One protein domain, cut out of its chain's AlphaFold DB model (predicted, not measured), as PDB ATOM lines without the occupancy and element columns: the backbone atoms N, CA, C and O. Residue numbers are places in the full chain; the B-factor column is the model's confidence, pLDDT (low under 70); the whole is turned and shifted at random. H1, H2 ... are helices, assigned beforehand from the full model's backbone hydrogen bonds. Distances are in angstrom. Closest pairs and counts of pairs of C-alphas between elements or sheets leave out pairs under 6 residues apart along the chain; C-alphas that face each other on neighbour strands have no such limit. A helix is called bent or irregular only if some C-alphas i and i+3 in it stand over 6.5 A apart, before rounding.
ATOM      1  N   GLU A  80     395.573 248.855 412.908       92.06
ATOM      2  CA  GLU A  80     394.527 249.777 413.363       92.06
ATOM      3  C   GLU A  80     394.874 251.226 413.013       92.06
ATOM      4  O   GLU A  80     394.059 251.932 412.428       92.06
ATOM      5  N   ARG A  81     396.122 251.642 413.271       89.56
ATOM      6  CA  ARG A  81     396.555 253.000 412.951       89.56
ATOM      7  C   ARG A  81     396.653 253.235 411.448       89.56
ATOM      8  O   ARG A  81     396.287 254.314 411.001       89.56
ATOM      9  N   ALA A  82     397.123 252.250 410.684       91.75
ATOM     10  CA  ALA A  82     397.145 252.323 409.224       91.75
ATOM     11  C   ALA A  82     395.727 252.506 408.661       91.75
ATOM     12  O   ALA A  82     395.492 253.418 407.879       91.75
ATOM     13  N   LYS A  83     394.764 251.720 409.151       93.62
ATOM     14  CA  LYS A  83     393.353 251.834 408.770       93.62
ATOM     15  C   LYS A  83     392.769 253.209 409.101       93.62
ATOM     16  O   LYS A  83     392.032 253.766 408.294       93.62
ATOM     17  N   ASP A  84     393.072 253.753 410.277       92.94
ATOM     18  CA  ASP A  84     392.610 255.093 410.649       92.94
ATOM     19  C   ASP A  84     393.177 256.169 409.718       92.94
ATOM     20  O   ASP A  84     392.463 257.101 409.354       92.94
ATOM     21  N   ILE A  85     394.447 256.036 409.322       89.69
ATOM     22  CA  ILE A  85     395.099 256.950 408.376       89.69
ATOM     23  C   ILE A  85     394.417 256.866 407.007       89.69
ATOM     24  O   ILE A  85     394.036 257.908 406.481       89.69
ATOM     25  N   ASP A  86     394.179 255.657 406.492       90.44
ATOM     26  CA  ASP A  86     393.505 255.447 405.204       90.44
ATOM     27  C   ASP A  86     392.089 256.044 405.200       90.44
ATOM     28  O   ASP A  86     391.690 256.718 404.248       90.44
ATOM     29  N   ASN A  87     391.330 255.853 406.287       91.12
ATOM     30  CA  ASN A  87     389.988 256.425 406.424       91.12
ATOM     31  C   ASN A  87     390.031 257.958 406.474       91.12
ATOM     32  O   ASN A  87     389.241 258.621 405.803       91.12
ATOM     33  N   CYS A  88     390.958 258.537 407.245       86.81
ATOM     34  CA  CYS A  88     391.121 259.988 407.309       86.81
ATOM     35  C   CYS A  88     391.548 260.585 405.962       86.81
ATOM     36  O   CYS A  88     391.068 261.662 405.606       86.81
ATOM     37  N   GLU A  89     392.432 259.916 405.221       84.25
ATOM     38  CA  GLU A  89     392.861 260.353 403.891       84.25
ATOM     39  C   GLU A  89     391.697 260.301 402.893       84.25
ATOM     40  O   GLU A  89     391.473 261.260 402.151       84.25
ATOM     41  N   HIS A  90     390.900 259.230 402.935       83.00
ATOM     42  CA  HIS A  90     389.709 259.083 402.105       83.00
ATOM     43  C   HIS A  90     388.665 260.175 402.388       83.00
ATOM     44  O   HIS A  90     388.208 260.849 401.461       83.00
ATOM     45  N   ASP A  91     388.346 260.418 403.661       84.69
ATOM     46  CA  ASP A  91     387.394 261.454 404.076       84.69
ATOM     47  C   ASP A  91     387.874 262.864 403.706       84.69
ATOM     48  O   ASP A  91     387.079 263.721 403.307       84.69
ATOM     49  N   ALA A  92     389.178 263.128 403.834       82.94
ATOM     50  CA  ALA A  92     389.769 264.397 403.426       82.94
ATOM     51  C   ALA A  92     389.667 264.596 401.907       82.94
ATOM     52  O   ALA A  92     389.306 265.686 401.457       82.94
ATOM     53  N   ALA A  93     389.925 263.549 401.121       77.25
ATOM     54  CA  ALA A  93     389.822 263.599 399.668       77.25
ATOM     55  C   ALA A  93     388.380 263.832 399.193       77.25
ATOM     56  O   ALA A  93     388.173 264.635 398.283       77.25
ATOM     57  N   ILE A  94     387.387 263.203 399.835       80.50
ATOM     58  CA  ILE A  94     385.962 263.441 399.544       80.50
ATOM     59  C   ILE A  94     385.597 264.901 399.821       80.50
ATOM     60  O   ILE A  94     385.034 265.561 398.954       80.50
ATOM     61  N   LYS A  95     385.984 265.443 400.983       82.81
ATOM     62  CA  LYS A  95     385.697 266.845 401.336       82.81
ATOM     63  C   LYS A  95     386.323 267.839 400.361       82.81
ATOM     64  O   LYS A  95     385.681 268.816 399.991       82.81
ATOM     65  N   ILE A  96     387.570 267.608 399.948       76.06
ATOM     66  CA  ILE A  96     388.235 268.444 398.938       76.06
ATOM     67  C   ILE A  96     387.521 268.312 397.589       76.06
ATOM     68  O   ILE A  96     387.306 269.315 396.913       76.06
ATOM     69  N   GLY A  97     387.132 267.092 397.213       72.12
ATOM     70  CA  GLY A  97     386.354 266.818 396.010       72.12
ATOM     71  C   GLY A  97     385.041 267.595 395.984       72.12
ATOM     72  O   GLY A  97     384.790 268.287 395.005       72.12
ATOM     73  N   ASP A  98     384.262 267.555 397.063       76.44
ATOM     74  CA  ASP A  98     382.994 268.283 397.185       76.44
ATOM     75  C   ASP A  98     383.182 269.808 397.114       76.44
ATOM     76  O   ASP A  98     382.414 270.479 396.429       76.44
ATOM     77  N   LEU A  99     384.234 270.357 397.736       72.38
ATOM     78  CA  LEU A  99     384.559 271.790 397.640       72.38
ATOM     79  C   LEU A  99     384.944 272.222 396.216       72.38
ATOM     80  O   LEU A  99     384.632 273.334 395.803       72.38
ATOM     81  N   LEU A 100     385.640 271.364 395.466       67.94
ATOM     82  CA  LEU A 100     386.059 271.646 394.087       67.94
ATOM     83  C   LEU A 100     384.960 271.350 393.054       67.94
ATOM     84  O   LEU A 100     385.033 271.835 391.924       67.94
ATOM     85  N   ASN A 101     383.947 270.560 393.416       60.91
ATOM     86  CA  ASN A 101     382.844 270.203 392.525       60.91
ATOM     87  C   ASN A 101     381.871 271.371 392.282       60.91
ATOM     88  O   ASN A 101     381.106 271.322 391.322       60.91
ATOM     89  N   GLU A 102     381.951 272.456 393.063       57.22
ATOM     90  CA  GLU A 102     381.278 273.717 392.718       57.22
ATOM     91  C   GLU A 102     381.857 274.376 391.441       57.22
ATOM     92  O   GLU A 102     381.153 275.145 390.792       57.22
ATOM     93  N   ASP A 103     383.072 274.002 391.003       54.78
ATOM     94  CA  ASP A 103     383.741 274.506 389.783       54.78
ATOM     95  C   ASP A 103     383.857 273.463 388.638       54.78
ATOM     96  O   ASP A 103     384.547 273.680 387.635       54.78
ATOM     97  N   GLY A 104     383.174 272.314 388.734       50.28
ATOM     98  CA  GLY A 104     383.014 271.380 387.606       50.28
ATOM     99  C   GLY A 104     384.284 270.647 387.137       50.28
ATOM    100  O   GLY A 104     384.349 270.208 385.985       50.28
ATOM    101  N   LYS A 105     385.300 270.479 387.994       49.34
ATOM    102  CA  LYS A 105     386.478 269.642 387.697       49.34
ATOM    103  C   LYS A 105     386.543 268.453 388.651       49.34
ATOM    104  O   LYS A 105     386.851 268.608 389.826       49.34
ATOM    105  N   GLN A 106     386.275 267.259 388.115       47.91
ATOM    106  CA  GLN A 106     386.399 265.972 388.806       47.91
ATOM    107  C   GLN A 106     387.762 265.849 389.505       47.91
ATOM    108  O   GLN A 106     388.806 265.756 388.856       47.91
ATOM    109  N   GLY A 107     387.734 265.863 390.839       47.56
ATOM    110  CA  GLY A 107     388.905 265.691 391.689       47.56
ATOM    111  C   GLY A 107     389.480 264.285 391.548       47.56
ATOM    112  O   GLY A 107     388.807 263.291 391.813       47.56
ATOM    113  N   VAL A 108     390.740 264.196 391.120       53.22
ATOM    114  CA  VAL A 108     391.481 262.935 391.036       53.22
ATOM    115  C   VAL A 108     391.897 262.530 392.450       53.22
ATOM    116  O   VAL A 108     392.900 263.001 392.979       53.22
ATOM    117  N   VAL A 109     391.099 261.663 393.070       54.94
ATOM    118  CA  VAL A 109     391.415 261.022 394.349       54.94
ATOM    119  C   VAL A 109     392.544 260.003 394.138       54.94
ATOM    120  O   VAL A 109     392.419 259.098 393.315       54.94
ATOM    121  N   GLY A 110     393.643 260.149 394.885       58.72
ATOM    122  CA  GLY A 110     394.566 259.051 395.205       58.72
ATOM    123  C   GLY A 110     395.306 258.395 394.036       58.72
ATOM    124  O   GLY A 110     395.399 257.169 393.977       58.72
ATOM    125  N   THR A 111     395.862 259.163 393.094       60.34
ATOM    126  CA  THR A 111     396.784 258.560 392.118       60.34
ATOM    127  C   THR A 111     398.128 258.283 392.784       60.34
ATOM    128  O   THR A 111     398.921 259.189 393.019       60.34
ATOM    129  N   PHE A 112     398.387 257.008 393.089       68.56
ATOM    130  CA  PHE A 112     399.716 256.519 393.450       68.56
ATOM    131  C   PHE A 112     400.720 256.963 392.377       68.56
ATOM    132  O   PHE A 112     400.628 256.533 391.221       68.56
ATOM    133  N   ASP A 113     401.656 257.835 392.752       76.88
ATOM    134  CA  ASP A 113     402.707 258.305 391.855       76.88
ATOM    135  C   ASP A 113     403.670 257.146 391.571       76.88
ATOM    136  O   ASP A 113     404.580 256.835 392.342       76.88
ATOM    137  N   LYS A 114     403.446 256.474 390.440       78.38
ATOM    138  CA  LYS A 114     404.270 255.350 389.974       78.38
ATOM    139  C   LYS A 114     405.718 255.760 389.744       78.38
ATOM    140  O   LYS A 114     406.607 254.909 389.806       78.38
ATOM    141  N   ASP A 115     405.961 257.042 389.503       81.25
ATOM    142  CA  ASP A 115     407.294 257.546 389.252       81.25
ATOM    143  C   ASP A 115     407.989 257.998 390.538       81.25
ATOM    144  O   ASP A 115     409.190 258.275 390.473       81.25
ATOM    145  N   ALA A 116     407.309 258.017 391.699       80.69
ATOM    146  CA  ALA A 116     407.806 258.490 393.004       80.69
ATOM    147  C   ALA A 116     409.186 257.931 393.386       80.69
ATOM    148  O   ALA A 116     410.022 258.651 393.929       80.69
ATOM    149  N   TYR A 117     409.447 256.667 393.044       83.06
ATOM    150  CA  TYR A 117     410.687 255.958 393.377       83.06
ATOM    151  C   TYR A 117     411.681 255.847 392.210       83.06
ATOM    152  O   TYR A 117     412.693 255.150 392.327       83.06
ATOM    153  N   ARG A 118     411.437 256.515 391.072       82.88
ATOM    154  CA  ARG A 118     412.416 256.555 389.974       82.88
ATOM    155  C   ARG A 118     413.692 257.267 390.412       82.88
ATOM    156  O   ARG A 118     413.653 258.273 391.118       82.88
ATOM    157  N   GLN A 119     414.831 256.783 389.916       85.19
ATOM    158  CA  GLN A 119     416.113 257.437 390.157       85.19
ATOM    159  C   GLN A 119     416.074 258.890 389.652       85.19
ATOM    160  O   GLN A 119     415.579 259.147 388.548       85.19
ATOM    161  N   PRO A 120     416.638 259.846 390.407       81.38
ATOM    162  CA  PRO A 120     416.603 261.258 390.033       81.38
ATOM    163  C   PRO A 120     417.306 261.538 388.696       81.38
ATOM    164  O   PRO A 120     416.904 262.442 387.969       81.38
ATOM    165  N   SER A 121     418.301 260.729 388.320       82.31
ATOM    166  CA  SER A 121     418.993 260.811 387.026       82.31
ATOM    167  C   SER A 121     418.083 260.517 385.826       82.31
ATOM    168  O   SER A 121     418.208 261.178 384.797       82.31
ATOM    169  N   LEU A 122     417.147 259.571 385.959       77.94
ATOM    170  CA  LEU A 122     416.197 259.200 384.901       77.94
ATOM    171  C   LEU A 122     415.112 260.266 384.713       77.94
ATOM    172  O   LEU A 122     414.711 260.556 383.593       77.94
ATOM    173  N   ARG A 123     414.683 260.909 385.803       73.75
ATOM    174  CA  ARG A 123     413.748 262.044 385.729       73.75
ATOM    175  C   ARG A 123     414.377 263.251 385.028       73.75
ATOM    176  O   ARG A 123     413.709 263.969 384.287       73.75
ATOM    177  N   LEU A 124     415.673 263.475 385.257       73.12
ATOM    178  CA  LEU A 124     416.395 264.606 384.681       73.12
ATOM    179  C   LEU A 124     416.576 264.461 383.164       73.12
ATOM    180  O   LEU A 124     416.448 265.450 382.447       73.12
ATOM    181  N   SER A 125     416.845 263.248 382.667       73.38
ATOM    182  CA  SER A 125     417.027 263.006 381.231       73.38
ATOM    183  C   SER A 125     415.724 263.162 380.441       73.38
ATOM    184  O   SER A 125     415.743 263.779 379.378       73.38
ATOM    185  N   GLU A 126     414.591 262.694 380.972       73.38
ATOM    186  CA  GLU A 126     413.267 262.874 380.358       73.38
ATOM    187  C   GLU A 126     412.854 264.358 380.336       73.38
ATOM    188  O   GLU A 126     412.430 264.875 379.299       73.38
ATOM    189  N   GLY A 127     413.068 265.089 381.437       74.38
ATOM    190  CA  GLY A 127     412.802 266.531 381.495       74.38
ATOM    191  C   GLY A 127     413.699 267.357 380.562       74.38
ATOM    192  O   GLY A 127     413.253 268.348 379.974       74.38
ATOM    193  N   LEU A 128     414.955 266.942 380.380       71.62
ATOM    194  CA  LEU A 128     415.908 267.605 379.490       71.62
ATOM    195  C   LEU A 128     415.618 267.281 378.017       71.62
ATOM    196  O   LEU A 128     415.651 268.185 377.184       71.62
ATOM    197  N   ALA A 129     415.220 266.046 377.700       69.69
ATOM    198  CA  ALA A 129     414.722 265.667 376.378       69.69
ATOM    199  C   ALA A 129     413.445 266.443 376.004       69.69
ATOM    200  O   ALA A 129     413.331 266.924 374.875       69.69
ATOM    201  N   HIS A 130     412.534 266.648 376.959       72.12
ATOM    202  CA  HIS A 130     411.330 267.458 376.767       72.12
ATOM    203  C   HIS A 130     411.639 268.960 376.587       72.12
ATOM    204  O   HIS A 130     411.044 269.633 375.746       72.12
ATOM    205  N   LYS A 131     412.610 269.519 377.323       72.25
ATOM    206  CA  LYS A 131     413.062 270.907 377.093       72.25
ATOM    207  C   LYS A 131     413.750 271.085 375.737       72.25
ATOM    208  O   LYS A 131     413.561 272.117 375.096       72.25
ATOM    209  N   LEU A 132     414.524 270.097 375.290       69.19
ATOM    210  CA  LEU A 132     415.192 270.126 373.986       69.19
ATOM    211  C   LEU A 132     414.207 269.961 372.819       69.19
ATOM    212  O   LEU A 132     414.408 270.587 371.780       69.19
ATOM    213  N   SER A 133     413.133 269.180 372.975       69.69
ATOM    214  CA  SER A 133     412.081 269.080 371.953       69.69
ATOM    215  C   SER A 133     411.259 270.370 371.829       69.69
ATOM    216  O   SER A 133     410.895 270.745 370.718       69.69
ATOM    217  N   LEU A 134     411.050 271.102 372.930       66.12
ATOM    218  CA  LEU A 134     410.443 272.440 372.919       66.12
ATOM    219  C   LEU A 134     411.340 273.501 372.260       66.12
ATOM    220  O   LEU A 134     410.839 274.341 371.518       66.12
ATOM    221  N   PHE A 135     412.659 273.445 372.475       65.06
ATOM    222  CA  PHE A 135     413.621 274.325 371.792       65.06
ATOM    223  C   PHE A 135     413.802 273.987 370.302       65.06
ATOM    224  O   PHE A 135     414.195 274.847 369.518       65.06
ATOM    225  N   ARG A 136     413.499 272.749 369.893       63.34
ATOM    226  CA  ARG A 136     413.541 272.273 368.500       63.34
ATOM    227  C   ARG A 136     412.167 272.358 367.816       63.34
ATOM    228  O   ARG A 136     411.846 271.513 366.984       63.34
ATOM    229  N   LYS A 137     411.331 273.348 368.139       53.03
ATOM    230  CA  LYS A 137     410.157 273.669 367.310       53.03
ATOM    231  C   LYS A 137     410.539 274.825 366.372       53.03
ATOM    232  O   LYS A 137     410.641 275.954 366.842       53.03
TER     233      LYS A 137
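This is residues 80 to 137 of the 143 residues of the protein "Hypothetical protein" of Proboscia inermis (UniProt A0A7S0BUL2). The long helix H1 and the shorter H2 make the two outer strokes of a flat, open N, running roughly the same way; the link, residues 104 to 119, is the slanting stroke, turning back beside H1 before it crosses to H2. The printed part has 58 residues with two named helices, H1 then H2, and no named strand: all helix. It is extended, with a radius of gyration of the C-alphas of 18.0 A and spans of 48 by 34 by 9 A.

H1, residues 80 to 103, begins at C-alpha 80 (394.527, 249.777, 413.363) and is 35.8 A long. It is neither bent nor irregular, but only just: C-alphas 99 and 102 are 6.2 A apart. H2, residues 120 to 135, is 22.6 A long and ends at C-alpha 135 (413.621, 274.325, 371.792).

H1 and H2 are apart. Residues 80 to 88 of H1 stand free, as do residues 116 to 122 and 124 to 137. In H2 every O i to N i+4 pair is within hydrogen-bond range; in H1, 18 of 20 are.

The C-alphas farthest apart, of Glu 80 and Lys 137, are 54.2 A apart. The printed part has no cut. H1 to H2 is a long link of 16 residues. Mean pLDDT of the printed part is 73.7; residues 100 to 112, 129 and 132 to 137 are under 70.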